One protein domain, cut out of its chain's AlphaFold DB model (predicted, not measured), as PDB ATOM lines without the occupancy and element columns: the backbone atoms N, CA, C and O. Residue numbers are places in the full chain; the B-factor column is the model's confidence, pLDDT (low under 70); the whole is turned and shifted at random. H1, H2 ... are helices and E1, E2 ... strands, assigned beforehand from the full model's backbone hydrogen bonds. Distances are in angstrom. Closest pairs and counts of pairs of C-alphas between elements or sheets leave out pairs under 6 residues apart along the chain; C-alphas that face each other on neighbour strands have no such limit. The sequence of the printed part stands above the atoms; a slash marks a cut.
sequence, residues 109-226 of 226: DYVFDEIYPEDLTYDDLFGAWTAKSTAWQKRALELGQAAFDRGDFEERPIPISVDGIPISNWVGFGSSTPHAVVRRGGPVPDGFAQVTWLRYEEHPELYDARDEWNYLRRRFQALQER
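What this domain is: This is residues 109 to 226 of the 226 residues of an uncharacterized protein of Planctomycetes bacterium Pla133 (UniProt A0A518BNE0). A small antiparallel sheet of three strands, ordered E1 E3 E2, packs on residues 140 to 148 of the long helix H2, and H3 runs back side by side with H2. A wide loop without named elements, residues 158 to 179, joins E1 to E2. The printed part has 118 residues, with three named helices and three named strands in the order H1 H2 E1 E2 E3 H3, and its class is mixed, helices and strands. It is loose, with a radius of gyration of the C-alphas of 17.7 A, and spans 53 by 35 by 20 A.

How they stand to each other: In the sheet, E3, residues 192 to 197, is the inner strand. E1, residues 154 to 157, is its antiparallel neighbour, with N 154 and O 195 2.8 A apart, within hydrogen-bond range. E2, residues 180 to 183, forms a hairpin with E3, with N 181 and O 196 at 2.9 A. H2, residues 122 to 150, is on one face of the sheet, giving two layers, a helix layer and a sheet. Its height over the sheet is 4.6 A, and it runs across the strands, at 65 degrees to E2 on the local plane. The closest C-alphas of H2 and E2 are those of Gly 144 and Val 181, 5.4 A. H3, residues 204 to 224, touches H2 at a shallow tilt of 25 degrees, opposite ways, closest at the C-alphas of Trp 129 and Leu 216, 5.5 A. H1, residues 109 to 113, only just touches H3, with 3 pairs of C-alphas within 8 A, the closest Asp 109 and Tyr 215, 6.6 A; residues 212 to 215 alone of H3 take part. In H1, H2 and H3 every O i to N i+4 pair is within hydrogen-bond range.

Where its parts are: H2 measures 42.1 A from C-alpha 122 at (31.327, 31.654, -24.891) to C-alpha 150 at (23.817, 66.725, -46.978). H3 measures 30.8 A and ends at C-alpha 224, (35.893, 27.639, -29.242). E3 measures 15.9 A.

The domain as a whole: The C-alphas farthest apart are those of Asp 119 and Asp 190, 52.7 A. The printed part has no cut, and E1 to E2 is the long link. The pLDDT is under 70 at residues 159 to 178 and residue 185.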
ATOM      1  N   ASP A 109      44.042  46.079 -26.145       92.12
ATOM      2  CA  ASP A 109      43.188  45.017 -25.589       92.12
ATOM      3  C   ASP A 109      42.971  45.122 -24.071       92.12
ATOM      4  O   ASP A 109      41.865  44.860 -23.602       92.12
ATOM      5  N   TYR A 110      43.966  45.605 -23.316       91.44
ATOM      6  CA  TYR A 110      43.848  45.769 -21.861       91.44
ATOM      7  C   TYR A 110      42.714  46.719 -21.446       91.44
ATOM      8  O   TYR A 110      42.180  46.593 -20.350       91.44
ATOM      9  N   VAL A 111      42.325  47.662 -22.313       93.75
ATOM     10  CA  VAL A 111      41.176  48.550 -22.075       93.75
ATOM     11  C   VAL A 111      39.876  47.745 -22.084       93.75
ATOM     12  O   VAL A 111      38.963  48.021 -21.310       93.75
ATOM     13  N   PHE A 112      39.788  46.733 -22.945       95.19
ATOM     14  CA  PHE A 112      38.619  45.869 -23.055       95.19
ATOM     15  C   PHE A 112      38.614  44.759 -22.005       95.19
ATOM     16  O   PHE A 112      37.533  44.369 -21.573       95.19
ATOM     17  N   ASP A 113      39.777  44.300 -21.538       92.56
ATOM     18  CA  ASP A 113      39.870  43.328 -20.439       92.56
ATOM     19  C   ASP A 113      39.214  43.850 -19.143       92.56
ATOM     20  O   ASP A 113      38.611  43.079 -18.397       92.56
ATOM     21  N   GLU A 114      39.247  45.167 -18.899       91.19
ATOM     22  CA  GLU A 114      38.538  45.800 -17.774       91.19
ATOM     23  C   GLU A 114      37.004  45.783 -17.937       91.19
ATOM     24  O   GLU A 114      36.269  45.775 -16.947       91.19
ATOM     25  N   ILE A 115      36.509  45.771 -19.180       93.88
ATOM     26  CA  ILE A 115      35.077  45.776 -19.527       93.88
ATOM     27  C   ILE A 115      34.529  44.344 -19.609       93.88
ATOM     28  O   ILE A 115      33.366  44.097 -19.274       93.88
ATOM     29  N   TYR A 116      35.367  43.405 -20.050       94.44
ATOM     30  CA  TYR A 116      35.029  42.015 -20.330       94.44
ATOM     31  C   TYR A 116      35.872  41.065 -19.466       94.44
ATOM     32  O   TYR A 116      36.915  40.580 -19.913       94.44
ATOM     33  N   PRO A 117      35.398  40.743 -18.247       92.69
ATOM     34  CA  PRO A 117      36.077  39.832 -17.331       92.69
ATOM     35  C   PRO A 117      36.496  38.498 -17.973       92.69
ATOM     36  O   PRO A 117      35.861  37.999 -18.905       92.69
ATOM     37  N   GLU A 118      37.580  37.891 -17.483       90.75
ATOM     38  CA  GLU A 118      38.104  36.612 -18.002       90.75
ATOM     39  C   GLU A 118      37.162  35.415 -17.804       90.75
ATOM     40  O   GLU A 118      37.277  34.426 -18.526       90.75
ATOM     41  N   ASP A 119      36.230  35.494 -16.854       93.12
ATOM     42  CA  ASP A 119      35.293  34.420 -16.507       93.12
ATOM     43  C   ASP A 119      34.018  34.398 -17.367       93.12
ATOM     44  O   ASP A 119      33.154  33.541 -17.164       93.12
ATOM     45  N   LEU A 120      33.902  35.302 -18.347       93.56
ATOM     46  CA  LEU A 120      32.788  35.308 -19.293       93.56
ATOM     47  C   LEU A 120      32.750  34.026 -20.131       93.56
ATOM     48  O   LEU A 120      33.767  33.546 -20.642       93.56
ATOM     49  N   THR A 121      31.544  33.495 -20.318       94.88
ATOM     50  CA  THR A 121      31.334  32.292 -21.123       94.88
ATOM     51  C   THR A 121      31.396  32.594 -22.622       94.88
ATOM     52  O   THR A 121      31.353  33.750 -23.056       94.88
ATOM     53  N   TYR A 122      31.451  31.535 -23.436       93.94
ATOM     54  CA  TYR A 122      31.327  31.654 -24.891       93.94
ATOM     55  C   TYR A 122      30.054  32.414 -25.293       93.94
ATOM     56  O   TYR A 122      30.129  33.347 -26.090       93.94
ATOM     57  N   ASP A 123      28.905  32.060 -24.708       94.06
ATOM     58  CA  ASP A 123      27.614  32.670 -25.042       94.06
ATOM     59  C   ASP A 123      27.569  34.158 -24.667       94.06
ATOM     60  O   ASP A 123      27.021  34.966 -25.422       94.06
ATOM     61  N   ASP A 124      28.191  34.542 -23.546       95.44
ATOM     62  CA  ASP A 124      28.276  35.945 -23.123       95.44
ATOM     63  C   ASP A 124      29.103  36.774 -24.114       95.44
ATOM     64  O   ASP A 124      28.670  37.841 -24.562       95.44
ATOM     65  N   LEU A 125      30.278  36.267 -24.507       95.88
ATOM     66  CA  LEU A 125      31.169  36.949 -25.448       95.88
ATOM     67  C   LEU A 125      30.581  36.994 -26.861       95.88
ATOM     68  O   LEU A 125      30.667  38.027 -27.525       95.88
ATOM     69  N   PHE A 126      29.941  35.915 -27.315       94.06
ATOM     70  CA  PHE A 126      29.251  35.877 -28.604       94.06
ATOM     71  C   PHE A 126      28.057  36.843 -28.638       94.06
ATOM     72  O   PHE A 126      27.856  37.566 -29.622       94.06
ATOM     73  N   GLY A 127      27.289  36.910 -27.546       94.81
ATOM     74  CA  GLY A 127      26.205  37.874 -27.377       94.81
ATOM     75  C   GLY A 127      26.707  39.319 -27.422       94.81
ATOM     76  O   GLY A 127      26.166  40.134 -28.175       94.81
ATOM     77  N   ALA A 128      27.778  39.628 -26.685       94.94
ATOM     78  CA  ALA A 128      28.411  40.946 -26.691       94.94
ATOM     79  C   ALA A 128      28.954  41.318 -28.080       94.94
ATOM     80  O   ALA A 128      28.716  42.428 -28.561       94.94
ATOM     81  N   TRP A 129      29.623  40.380 -28.754       94.19
ATOM     82  CA  TRP A 129      30.154  40.559 -30.105       94.19
ATOM     83  C   TRP A 129      29.050  40.890 -31.110       94.19
ATOM     84  O   TRP A 129      29.165  41.849 -31.879       94.19
ATOM     85  N   THR A 130      27.952  40.133 -31.066       91.38
ATOM     86  CA  THR A 130      26.788  40.344 -31.933       91.38
ATOM     87  C   THR A 130      26.158  41.709 -31.666       91.38
ATOM     88  O   THR A 130      25.943  42.481 -32.600       91.38
ATOM     89  N   ALA A 131      25.931  42.051 -30.393       91.62
ATOM     90  CA  ALA A 131      25.356  43.336 -30.007       91.62
ATOM     91  C   ALA A 131      26.224  44.519 -30.468       91.62
ATOM     92  O   ALA A 131      25.694  45.499 -30.999       91.62
ATOM     93  N   LYS A 132      27.554  44.418 -30.323       91.56
ATOM     94  CA  LYS A 132      28.485  45.450 -30.796       91.56
ATOM     95  C   LYS A 132      28.496  45.574 -32.308       91.56
ATOM     96  O   LYS A 132      28.388  46.693 -32.799       91.56
ATOM     97  N   SER A 133      28.523  44.456 -33.034       87.88
ATOM     98  CA  SER A 133      28.421  44.443 -34.499       87.88
ATOM     99  C   SER A 133      27.166  45.172 -34.985       87.88
ATOM    100  O   SER A 133      27.242  46.064 -35.829       87.88
ATOM    101  N   THR A 134      26.004  44.856 -34.402       87.12
ATOM    102  CA  THR A 134      24.728  45.479 -34.777       87.12
ATOM    103  C   THR A 134      24.699  46.972 -34.459       87.12
ATOM    104  O   THR A 134      24.298  47.769 -35.307       87.12
ATOM    105  N   ALA A 135      25.128  47.371 -33.257       88.88
ATOM    106  CA  ALA A 135      25.159  48.780 -32.865       88.88
ATOM    107  C   ALA A 135      26.091  49.596 -33.772       88.88
ATOM    108  O   ALA A 135      25.737  50.686 -34.224       88.88
ATOM    109  N   TRP A 136      27.254  49.031 -34.080       87.00
ATOM    110  CA  TRP A 136      28.245  49.623 -34.962       87.00
ATOM    111  C   TRP A 136      27.732  49.791 -36.399       87.00
ATOM    112  O   TRP A 136      27.803  50.892 -36.946       87.00
ATOM    113  N   GLN A 137      27.128  48.751 -36.984       85.00
ATOM    114  CA  GLN A 137      26.524  48.824 -38.322       85.00
ATOM    115  C   GLN A 137      25.397  49.856 -38.389       85.00
ATOM    116  O   GLN A 137      25.344  50.656 -39.323       85.00
ATOM    117  N   LYS A 138      24.517  49.882 -37.379       87.25
ATOM    118  CA  LYS A 138      23.428  50.862 -37.287       87.25
ATOM    119  C   LYS A 138      23.972  52.288 -37.264       87.25
ATOM    120  O   LYS A 138      23.483  53.135 -38.005       87.25
ATOM    121  N   ARG A 139      25.007  52.543 -36.462       89.38
ATOM    122  CA  ARG A 139      25.635  53.863 -36.362       89.38
ATOM    123  C   ARG A 139      26.293  54.291 -37.674       89.38
ATOM    124  O   ARG A 139      26.123  55.437 -38.081       89.38
ATOM    125  N   ALA A 140      27.002  53.384 -38.345       87.62
ATOM    126  CA  ALA A 140      27.594  53.661 -39.651       87.62
ATOM    127  C   ALA A 140      26.515  54.021 -40.687       87.62
ATOM    128  O   ALA A 140      26.653  55.014 -41.394       87.62
ATOM    129  N   LEU A 141      25.404  53.278 -40.723       86.81
ATOM    130  CA  LEU A 141      24.268  53.569 -41.603       86.81
ATOM    131  C   LEU A 141      23.626  54.930 -41.308       86.81
ATOM    132  O   LEU A 141      23.349  55.678 -42.240       86.81
ATOM    133  N   GLU A 142      23.421  55.275 -40.036       89.50
ATOM    134  CA  GLU A 142      22.878  56.582 -39.640       89.50
ATOM    135  C   GLU A 142      23.782  57.737 -40.096       89.50
ATOM    136  O   GLU A 142      23.300  58.732 -40.637       89.50
ATOM    137  N   LEU A 143      25.097  57.598 -39.907       90.12
ATOM    138  CA  LEU A 143      26.083  58.586 -40.350       90.12
ATOM    139  C   LEU A 143      26.141  58.693 -41.874       90.12
ATOM    140  O   LEU A 143      26.132  59.803 -42.410       90.12
ATOM    141  N   GLY A 144      26.138  57.554 -42.567       87.81
ATOM    142  CA  GLY A 144      26.119  57.505 -44.022       87.81
ATOM    143  C   GLY A 144      24.868  58.159 -44.601       87.81
ATOM    144  O   GLY A 144      24.972  58.989 -45.499       87.81
ATOM    145  N   GLN A 145      23.692  57.868 -44.037       87.62
ATOM    146  CA  GLN A 145      22.440  58.507 -44.445       87.62
ATOM    147  C   GLN A 145      22.491  60.024 -44.234       87.62
ATOM    148  O   GLN A 145      22.148  60.783 -45.134       87.62
ATOM    149  N   ALA A 146      22.987  60.479 -43.082       91.06
ATOM    150  CA  ALA A 146      23.115  61.905 -42.820       91.06
ATOM    151  C   ALA A 146      24.089  62.601 -43.790       91.06
ATOM    152  O   ALA A 146      23.860  63.753 -44.151       91.06
ATOM    153  N   ALA A 147      25.179  61.946 -44.204       89.69
ATOM    154  CA  ALA A 147      26.105  62.480 -45.207       89.69
ATOM    155  C   ALA A 147      25.444  62.569 -46.590       89.69
ATOM    156  O   ALA A 147      25.462  63.613 -47.244       89.69
ATOM    157  N   PHE A 148      24.736  61.511 -46.970       88.50
ATOM    158  CA  PHE A 148      23.937  61.449 -48.183       88.50
ATOM    159  C   PHE A 148      22.864  62.537 -48.282       88.50
ATOM    160  O   PHE A 148      22.697  63.116 -49.360       88.50
ATOM    161  N   ASP A 149      22.177  62.846 -47.182       90.94
ATOM    162  CA  ASP A 149      21.165  63.909 -47.114       90.94
ATOM    163  C   ASP A 149      21.786  65.312 -47.234       90.94
ATOM    164  O   ASP A 149      21.147  66.238 -47.736       90.94
ATOM    165  N   ARG A 150      23.050  65.476 -46.817       93.50
ATOM    166  CA  ARG A 150      23.817  66.725 -46.978       93.50
ATOM    167  C   ARG A 150      24.453  66.886 -48.359       93.50
ATOM    168  O   ARG A 150      24.993  67.953 -48.641       93.50
ATOM    169  N   GLY A 151      24.410  65.857 -49.204       91.12
ATOM    170  CA  GLY A 151      25.129  65.857 -50.478       91.12
ATOM    171  C   GLY A 151      26.625  65.554 -50.358       91.12
ATOM    172  O   GLY A 151      27.374  65.821 -51.291       91.12
ATOM    173  N   ASP A 152      27.064  65.021 -49.218       90.06
ATOM    174  CA  ASP A 152      28.458  64.688 -48.932       90.06
ATOM    175  C   ASP A 152      28.747  63.252 -49.384       90.06
ATOM    176  O   ASP A 152      28.662  62.296 -48.614       90.06
ATOM    177  N   PHE A 153      28.950  63.083 -50.688       87.69
ATOM    178  CA  PHE A 153      29.229  61.790 -51.301       87.69
ATOM    179  C   PHE A 153      30.022  61.943 -52.598       87.69
ATOM    180  O   PHE A 153      30.003  62.976 -53.265       87.69
ATOM    181  N   GLU A 154      30.668  60.856 -52.994       85.00
ATOM    182  CA  GLU A 154      31.311  60.694 -54.287       85.00
ATOM    183  C   GLU A 154      30.471  59.773 -55.167       85.00
ATOM    184  O   GLU A 154      30.063  58.691 -54.745       85.00
ATOM    185  N   GLU A 155      30.250  60.165 -56.418       85.06
ATOM    186  CA  GLU A 155      29.720  59.255 -57.430       85.06
ATOM    187  C   GLU A 155      30.863  58.451 -58.036       85.06
ATOM    188  O   GLU A 155      31.816  58.994 -58.598       85.06
ATOM    189  N   ARG A 156      30.772  57.132 -57.905       75.44
ATOM    190  CA  ARG A 156      31.746  56.191 -58.445       75.44
ATOM    191  C   ARG A 156      31.049  55.286 -59.456       75.44
ATOM    192  O   ARG A 156      29.973  54.769 -59.149       75.44
ATOM    193  N   PRO A 157      31.627  55.076 -60.650       74.12
ATOM    194  CA  PRO A 157      31.086  54.095 -61.578       74.12
ATOM    195  C   PRO A 157      31.123  52.715 -60.914       74.12
ATOM    196  O   PRO A 157      32.121  52.345 -60.292       74.12
ATOM    197  N   ILE A 158      30.031  51.962 -61.020       70.19
ATOM    198  CA  ILE A 158      30.006  50.561 -60.610       70.19
ATOM    199  C   ILE A 158      30.737  49.795 -61.702       70.19
ATOM    200  O   ILE A 158      30.286  49.814 -62.851       70.19
ATOM    201  N   PRO A 159      31.847  49.117 -61.382       62.66
ATOM    202  CA  PRO A 159      32.506  48.320 -62.386       62.66
ATOM    203  C   PRO A 159      31.563  47.228 -62.880       62.66
ATOM    204  O   PRO A 159      30.767  46.671 -62.120       62.66
ATOM    205  N   ILE A 160      31.648  46.922 -64.161       59.94
ATOM    206  CA  ILE A 160      30.932  45.806 -64.759       59.94
ATOM    207  C   ILE A 160      31.954  44.675 -64.879       59.94
ATOM    208  O   ILE A 160      33.094  44.920 -65.278       59.94
ATOM    209  N   SER A 161      31.587  43.461 -64.469       53.44
ATOM    210  CA  SER A 161      32.419  42.286 -64.702       53.44
ATOM    211  C   SER A 161      32.600  42.067 -66.200       53.44
ATOM    212  O   SER A 161      31.850  42.596 -67.023       53.44
ATOM    213  N   VAL A 162      33.582  41.244 -66.560       50.62
ATOM    214  CA  VAL A 162      33.841  40.860 -67.956       50.62
ATOM    215  C   VAL A 162      32.591  40.255 -68.626       50.62
ATOM    216  O   VAL A 162      32.401  40.413 -69.827       50.62
ATOM    217  N   ASP A 163      31.693  39.667 -67.829       49.12
ATOM    218  CA  ASP A 163      30.428  39.050 -68.255       49.12
ATOM    219  C   ASP A 163      29.224  40.010 -68.255       49.12
ATOM    220  O   ASP A 163      28.074  39.578 -68.341       49.12
ATOM    221  N   GLY A 164      29.440  41.321 -68.108       46.62
ATOM    222  CA  GLY A 164      28.347  42.297 -68.106       46.62
ATOM    223  C   GLY A 164      27.579  42.389 -66.780       46.62
ATOM    224  O   GLY A 164      26.580  43.105 -66.703       46.62
ATOM    225  N   ILE A 165      28.023  41.693 -65.726       50.78
ATOM    226  CA  ILE A 165      27.358  41.687 -64.419       50.78
ATOM    227  C   ILE A 165      27.920  42.841 -63.583       50.78
ATOM    228  O   ILE A 165      29.125  42.868 -63.326       50.78
ATOM    229  N   PRO A 166      27.098  43.792 -63.105       54.59
ATOM    230  CA  PRO A 166      27.570  44.816 -62.184       54.59
ATOM    231  C   PRO A 166      28.246  44.150 -60.983       54.59
ATOM    232  O   PRO A 166      27.655  43.286 -60.334       54.59
ATOM    233  N   ILE A 167      29.472  44.573 -60.668       55.28
ATOM    234  CA  ILE A 167      30.309  44.126 -59.538       55.28
ATOM    235  C   ILE A 167      29.737  44.738 -58.237       55.28
ATOM    236  O   ILE A 167      30.376  45.370 -57.398       55.28
ATOM    237  N   SER A 168      28.432  44.554 -58.061       48.28
ATOM    238  CA  SER A 168      27.601  45.152 -57.033       48.28
ATOM    239  C   SER A 168      28.014  44.663 -55.640       48.28
ATOM    240  O   SER A 168      28.081  45.456 -54.699       48.28
ATOM    241  N   ASN A 169      28.409  43.400 -55.512       47.47
ATOM    242  CA  ASN A 169      28.832  42.814 -54.240       47.47
ATOM    243  C   ASN A 169      30.187  43.324 -53.722       47.47
ATOM    244  O   ASN A 169      30.495  43.135 -52.553       47.47
ATOM    245  N   TRP A 170      30.988  43.998 -54.550       49.22
ATOM    246  CA  TRP A 170      32.378  44.331 -54.208       49.22
ATOM    247  C   TRP A 170      32.504  45.660 -53.475       49.22
ATOM    248  O   TRP A 170      33.403  45.844 -52.666       49.22
ATOM    249  N   VAL A 171      31.550  46.558 -53.721       52.31
ATOM    250  CA  VAL A 171      31.299  47.727 -52.867       52.31
ATOM    251  C   VAL A 171      30.270  47.393 -51.776       52.31
ATOM    252  O   VAL A 171      29.774  48.280 -51.086       52.31
ATOM    253  N   GLY A 172      29.889  46.115 -51.666       46.69
ATOM    254  CA  GLY A 172      29.006  45.630 -50.619       46.69
ATOM    255  C   GLY A 172      29.642  45.855 -49.256       46.69
ATOM    256  O   GLY A 172      30.864  45.839 -49.135       46.69
ATOM    257  N   PHE A 173      28.787  46.072 -48.254       43.50
ATOM    258  CA  PHE A 173      29.106  46.100 -46.829       43.50
ATOM    259  C   PHE A 173      29.957  44.880 -46.451       43.50
ATOM    260  O   PHE A 173      29.455  43.868 -45.965       43.50
ATOM    261  N   GLY A 174      31.267  44.964 -46.684       40.25
ATOM    262  CA  GLY A 174      32.233  44.082 -46.074       40.25
ATOM    263  C   GLY A 174      32.008  44.263 -44.590       40.25
ATOM    264  O   GLY A 174      32.205  45.360 -44.068       40.25
ATOM    265  N   SER A 175      31.537  43.204 -43.941       41.69
ATOM    266  CA  SER A 175      31.102  43.095 -42.542       41.69
ATOM    267  C   SER A 175      32.143  43.534 -41.501       41.69
ATOM    268  O   SER A 175      31.986  43.285 -40.314       41.69
ATOM    269  N   SER A 176      33.223  44.166 -41.944       44.16
ATOM    270  CA  SER A 176      34.443  44.438 -41.219       44.16
ATOM    271  C   SER A 176      35.042  45.817 -41.501       44.16
ATOM    272  O   SER A 176      36.027  46.125 -40.844       44.16
ATOM    273  N   THR A 177      34.495  46.682 -42.364       55.62
ATOM    274  CA  THR A 177      35.101  48.009 -42.622       55.62
ATOM    275  C   THR A 177      34.045  49.091 -42.865       55.62
ATOM    276  O   THR A 177      33.491  49.142 -43.960       55.62
ATOM    277  N   PRO A 178      33.794  50.014 -41.914       61.00
ATOM    278  CA  PRO A 178      32.767  51.042 -42.031       61.00
ATOM    279  C   PRO A 178      33.335  52.269 -42.753       61.00
ATOM    280  O   PRO A 178      32.824  53.364 -42.595       61.00
ATOM    281  N   HIS A 179      34.454  52.120 -43.469       70.19
ATOM    282  CA  HIS A 179      35.177  53.246 -44.054       70.19
ATOM    283  C   HIS A 179      34.349  53.940 -45.127       70.19
ATOM    284  O   HIS A 179      34.593  55.105 -45.413       70.19
ATOM    285  N   ALA A 180      33.358  53.242 -45.681       75.75
ATOM    286  CA  ALA A 180      32.395  53.814 -46.588       75.75
ATOM    287  C   ALA A 180      30.997  53.237 -46.366       75.75
ATOM    288  O   ALA A 180      30.836  52.060 -46.037       75.75
ATOM    289  N   VAL A 181      29.992  54.068 -46.624       80.00
ATOM    290  CA  VAL A 181      28.608  53.647 -46.832       80.00
ATOM    291  C   VAL A 181      28.255  53.915 -48.284       80.00
ATOM    292  O   VAL A 181      28.640  54.930 -48.862       80.00
ATOM    293  N   VAL A 182      27.532  52.978 -48.883       79.31
ATOM    294  CA  VAL A 182      27.244  52.971 -50.315       79.31
ATOM    295  C   VAL A 182      25.742  52.911 -50.514       79.31
ATOM    296  O   VAL A 182      25.076  52.063 -49.920       79.31
ATOM    297  N   ARG A 183      25.215  53.774 -51.383       78.19
ATOM    298  CA  ARG A 183      23.828  53.711 -51.858       78.19
ATOM    299  C   ARG A 183      23.776  53.533 -53.372       78.19
ATOM    300  O   ARG A 183      24.668  53.979 -54.099       78.19
ATOM    301  N   ARG A 184      22.729  52.850 -53.833       74.06
ATOM    302  CA  ARG A 184      22.446  52.544 -55.242       74.06
ATOM    303  C   ARG A 184      20.946  52.600 -55.505       74.06
ATOM    304  O   ARG A 184      20.163  52.455 -54.569       74.06
ATOM    305  N   GLY A 185      20.577  52.735 -56.778       66.75
ATOM    306  CA  GLY A 185      19.182  52.833 -57.210       66.75
ATOM    307  C   GLY A 185      18.545  54.168 -56.828       66.75
ATOM    308  O   GLY A 185      19.235  55.071 -56.358       66.75
ATOM    309  N   GLY A 186      17.232  54.296 -57.037       74.19
ATOM    310  CA  GLY A 186      16.439  55.482 -56.691       74.19
ATOM    311  C   GLY A 186      17.061  56.798 -57.194       74.19
ATOM    312  O   GLY A 186      16.958  57.086 -58.384       74.19
ATOM    313  N   PRO A 187      17.693  57.607 -56.319       74.62
ATOM    314  CA  PRO A 187      18.341  58.870 -56.692       74.62
ATOM    315  C   PRO A 187      19.713  58.730 -57.386       74.62
ATOM    316  O   PRO A 187      20.310  59.749 -57.730       74.62
ATOM    317  N   VAL A 188      20.250  57.517 -57.554       79.06
ATOM    318  CA  VAL A 188      21.585  57.275 -58.132       79.06
ATOM    319  C   VAL A 188      21.478  56.942 -59.629       79.06
ATOM    320  O   VAL A 188      20.691  56.058 -59.971       79.06
ATOM    321  N   PRO A 189      22.270  57.576 -60.518       79.19
ATOM    322  CA  PRO A 189      22.293  57.241 -61.944       79.19
ATOM    323  C   PRO A 189      22.637  55.769 -62.230       79.19
ATOM    324  O   PRO A 189      23.451  55.160 -61.529       79.19
ATOM    325  N   ASP A 190      22.074  55.217 -63.307       77.12
ATOM    326  CA  ASP A 190      22.366  53.850 -63.755       77.12
ATOM    327  C   ASP A 190      23.865  53.656 -64.020       77.12
ATOM    328  O   ASP A 190      24.514  54.466 -64.683       77.12
ATOM    329  N   GLY A 191      24.425  52.564 -63.496       72.94
ATOM    330  CA  GLY A 191      25.858  52.274 -63.599       72.94
ATOM    331  C   GLY A 191      26.736  53.039 -62.604       72.94
ATOM    332  O   GLY A 191      27.957  52.897 -62.659       72.94
ATOM    333  N   PHE A 192      26.157  53.799 -61.671       77.00
ATOM    334  CA  PHE A 192      26.881  54.505 -60.613       77.00
ATOM    335  C   PHE A 192      26.462  54.048 -59.213       77.00
ATOM    336  O   PHE A 192      25.384  53.501 -58.982       77.00
ATOM    337  N   ALA A 193      27.357  54.271 -58.257       77.88
ATOM    338  CA  ALA A 193      27.113  54.170 -56.832       77.88
ATOM    339  C   ALA A 193      27.502  55.493 -56.178       77.88
ATOM    340  O   ALA A 193      28.512  56.097 -56.539       77.88
ATOM    341  N   GLN A 194      26.724  55.919 -55.191       82.62
ATOM    342  CA  GLN A 194      27.108  57.037 -54.341       82.62
ATOM    343  C   GLN A 194      27.765  56.477 -53.086       82.62
ATOM    344  O   GLN A 194      27.214  55.599 -52.419       82.62
ATOM    345  N   VAL A 195      28.967  56.965 -52.806       81.69
ATOM    346  CA  VAL A 195      29.846  56.495 -51.741       81.69
ATOM    347  C   VAL A 195      30.111  57.665 -50.812       81.69
ATOM    348  O   VAL A 195      30.619  58.692 -51.246       81.69
ATOM    349  N   THR A 196      29.782  57.518 -49.538       84.25
ATOM    350  CA  THR A 196      30.232  58.452 -48.503       84.25
ATOM    351  C   THR A 196      31.289  57.773 -47.660       84.25
ATOM    352  O   THR A 196      31.120  56.620 -47.263       84.25
ATOM    353  N   TRP A 197      32.372  58.484 -47.378       83.75
ATOM    354  CA  TRP A 197      33.459  57.981 -46.550       83.75
ATOM    355  C   TRP A 197      33.193  58.349 -45.093       83.75
ATOM    356  O   TRP A 197      32.914  59.504 -44.800       83.75
ATOM    357  N   LEU A 198      33.284  57.384 -44.181       83.69
ATOM    358  CA  LEU A 198      33.210  57.649 -42.743       83.69
ATOM    359  C   LEU A 198      34.631  57.631 -42.199       83.69
ATOM    360  O   LEU A 198      35.175  56.571 -41.890       83.69
ATOM    361  N   ARG A 199      35.260  58.806 -42.173       80.94
ATOM    362  CA  ARG A 199      36.676  58.953 -41.823       80.94
ATOM    363  C   ARG A 199      36.880  58.853 -40.315       80.94
ATOM    364  O   ARG A 199      36.011  59.228 -39.532       80.94
ATOM    365  N   TYR A 200      38.050  58.370 -39.902       81.62
ATOM    366  CA  TYR A 200      38.381  58.217 -38.483       81.62
ATOM    367  C   TYR A 200      38.419  59.561 -37.760       81.62
ATOM    368  O   TYR A 200      37.925  59.674 -36.647       81.62
ATOM    369  N   GLU A 201      38.963  60.585 -38.411       82.88
ATOM    370  CA  GLU A 201      39.108  61.930 -37.856       82.88
ATOM    371  C   GLU A 201      37.752  62.571 -37.523       82.88
ATOM    372  O   GLU A 201      37.662  63.413 -36.634       82.88
ATOM    373  N   GLU A 202      36.699  62.162 -38.232       85.50
ATOM    374  CA  GLU A 202      35.332  62.670 -38.083       85.50
ATOM    375  C   GLU A 202      34.481  61.775 -37.175       85.50
ATOM    376  O   GLU A 202      33.588  62.264 -36.478       85.50
ATOM    377  N   HIS A 203      34.759  60.469 -37.180       87.25
ATOM    378  CA  HIS A 203      33.973  59.447 -36.493       87.25
ATOM    379  C   HIS A 203      34.851  58.457 -35.715       87.25
ATOM    380  O   HIS A 203      34.777  57.248 -35.971       87.25
ATOM    381  N   PRO A 204      35.692  58.915 -34.768       87.06
ATOM    382  CA  PRO A 204      36.608  58.031 -34.050       87.06
ATOM    383  C   PRO A 204      35.867  56.924 -33.287       87.06
ATOM    384  O   PRO A 204      36.357  55.798 -33.195       87.06
ATOM    385  N   GLU A 205      34.629  57.183 -32.854       88.50
ATOM    386  CA  GLU A 205      33.808  56.231 -32.108       88.50
ATOM    387  C   GLU A 205      33.467  54.962 -32.903       88.50
ATOM    388  O   GLU A 205      33.303  53.886 -32.323       88.50
ATOM    389  N   LEU A 206      33.371  55.056 -34.236       87.69
ATOM    390  CA  LEU A 206      33.133  53.890 -35.090       87.69
ATOM    391  C   LEU A 206      34.332  52.943 -35.105       87.69
ATOM    392  O   LEU A 206      34.177  51.745 -35.342       87.69
ATOM    393  N   TYR A 207      35.528  53.473 -34.899       86.81
ATOM    394  CA  TYR A 207      36.765  52.714 -34.967       86.81
ATOM    395  C   TYR A 207      37.089  52.089 -33.616       86.81
ATOM    396  O   TYR A 207      37.460  50.919 -33.578       86.81
ATOM    397  N   ASP A 208      36.821  52.800 -32.525       89.44
ATOM    398  CA  ASP A 208      36.915  52.246 -31.171       89.44
ATOM    399  C   ASP A 208      35.923  51.084 -30.987       89.44
ATOM    400  O   ASP A 208      36.285  50.009 -30.509       89.44
ATOM    401  N   ALA A 209      34.681  51.242 -31.465       89.44
ATOM    402  CA  ALA A 209      33.684  50.169 -31.449       89.44
ATOM    403  C   ALA A 209      34.088  48.966 -32.321       89.44
ATOM    404  O   ALA A 209      33.748  47.822 -32.010       89.44
ATOM    405  N   ARG A 210      34.820  49.207 -33.416       87.00
ATOM    406  CA  ARG A 210      35.371  48.140 -34.257       87.00
ATOM    407  C   ARG A 210      36.503  47.396 -33.547       87.00
ATOM    408  O   ARG A 210      36.591  46.179 -33.693       87.00
ATOM    409  N   ASP A 211      37.344  48.096 -32.794       90.44
ATOM    410  CA  ASP A 211      38.405  47.470 -31.996       90.44
ATOM    411  C   ASP A 211      37.813  46.571 -30.918       90.44
ATOM    412  O   ASP A 211      38.201  45.410 -30.807       90.44
ATOM    413  N   GLU A 212      36.789  47.061 -30.221       94.12
ATOM    414  CA  GLU A 212      36.029  46.295 -29.233       94.12
ATOM    415  C   GLU A 212      35.379  45.051 -29.866       94.12
ATOM    416  O   GLU A 212      35.477  43.938 -29.347       94.12
ATOM    417  N   TRP A 213      34.770  45.207 -31.046       91.81
ATOM    418  CA  TRP A 213      34.206  44.098 -31.819       91.81
ATOM    419  C   TRP A 213      35.270  43.062 -32.219       91.81
ATOM    420  O   TRP A 213      35.044  41.856 -32.095       91.81
ATOM    421  N   ASN A 214      36.450  43.503 -32.659       90.56
ATOM    422  CA  ASN A 214      37.563  42.618 -33.005       90.56
ATOM    423  C   ASN A 214      38.135  41.895 -31.779       90.56
ATOM    424  O   ASN A 214      38.440  40.704 -31.873       90.56
ATOM    425  N   TYR A 215      38.257  42.589 -30.648       94.81
ATOM    426  CA  TYR A 215      38.672  42.018 -29.370       94.81
ATOM    427  C   TYR A 215      37.723  40.892 -28.945       94.81
ATOM    428  O   TYR A 215      38.156  39.755 -28.737       94.81
ATOM    429  N   LEU A 216      36.414  41.164 -28.932       95.06
ATOM    430  CA  LEU A 216      35.394  40.168 -28.599       95.06
ATOM    431  C   LEU A 216      35.446  38.967 -29.544       95.06
ATOM    432  O   LEU A 216      35.352  37.827 -29.086       95.06
ATOM    433  N   ARG A 217      35.667  39.213 -30.845       93.31
ATOM    434  CA  ARG A 217      35.846  38.153 -31.843       93.31
ATOM    435  C   ARG A 217      36.977  37.206 -31.476       93.31
ATOM    436  O   ARG A 217      36.769  35.998 -31.438       93.31
ATOM    437  N   ARG A 218      38.158  37.756 -31.177       94.12
ATOM    438  CA  ARG A 218      39.326  36.958 -30.775       94.12
ATOM    439  C   ARG A 218      39.048  36.178 -29.491       94.12
ATOM    440  O   ARG A 218      39.386  35.001 -29.413       94.12
ATOM    441  N   ARG A 219      38.393  36.808 -28.512       94.12
ATOM    442  CA  ARG A 219      38.067  36.204 -27.212       94.12
ATOM    443  C   ARG A 219      37.151  34.985 -27.330       94.12
ATOM    444  O   ARG A 219      37.492  33.941 -26.784       94.12
ATOM    445  N   PHE A 220      36.017  35.075 -28.032       91.06
ATOM    446  CA  PHE A 220      35.124  33.910 -28.137       91.06
ATOM    447  C   PHE A 220      35.693  32.823 -29.060       91.06
ATOM    448  O   PHE A 220      35.484  31.641 -28.793       91.06
ATOM    449  N   GLN A 221      36.450  33.192 -30.104       90.69
ATOM    450  CA  GLN A 221      37.149  32.219 -30.955       90.69
ATOM    451  C   GLN A 221      38.169  31.411 -30.145       90.69
ATOM    452  O   GLN A 221      38.188  30.189 -30.235       90.69
ATOM    453  N   ALA A 222      38.934  32.070 -29.269       90.75
ATOM    454  CA  ALA A 222      39.874  31.395 -28.379       90.75
ATOM    455  C   ALA A 222      39.197  30.435 -27.381       90.75
ATOM    456  O   ALA A 222      39.838  29.494 -26.915       90.75
ATOM    457  N   LEU A 223      37.921  30.650 -27.036       88.81
ATOM    458  CA  LEU A 223      37.143  29.700 -26.232       88.81
ATOM    459  C   LEU A 223      36.623  28.517 -27.053       88.81
ATOM    460  O   LEU A 223      36.478  27.434 -26.500       88.81
ATOM    461  N   GLN A 224      36.350  28.706 -28.345       85.25
ATOM    462  CA  GLN A 224      35.893  27.639 -29.242       85.25
ATOM    463  C   GLN A 224      36.989  26.594 -29.519       85.25
ATOM    464  O   GLN A 224      36.684  25.447 -29.834       85.25
ATOM    465  N   GLU A 225      38.256  26.994 -29.416       83.94
ATOM    466  CA  GLU A 225      39.426  26.139 -29.649       83.94
ATOM    467  C   GLU A 225      39.881  25.347 -28.404       83.94
ATOM    468  O   GLU A 225      40.838  24.575 -28.494       83.94
ATOM    469  N   ARG A 226      39.222  25.531 -27.253       76.88
ATOM    470  CA  ARG A 226      39.497  24.821 -25.989       76.88
ATOM    471  C   ARG A 226      38.550  23.646 -25.781       76.88
ATOM    472  O   ARG A 226      39.035  22.620 -25.255       76.88
TER     473      ARG A 226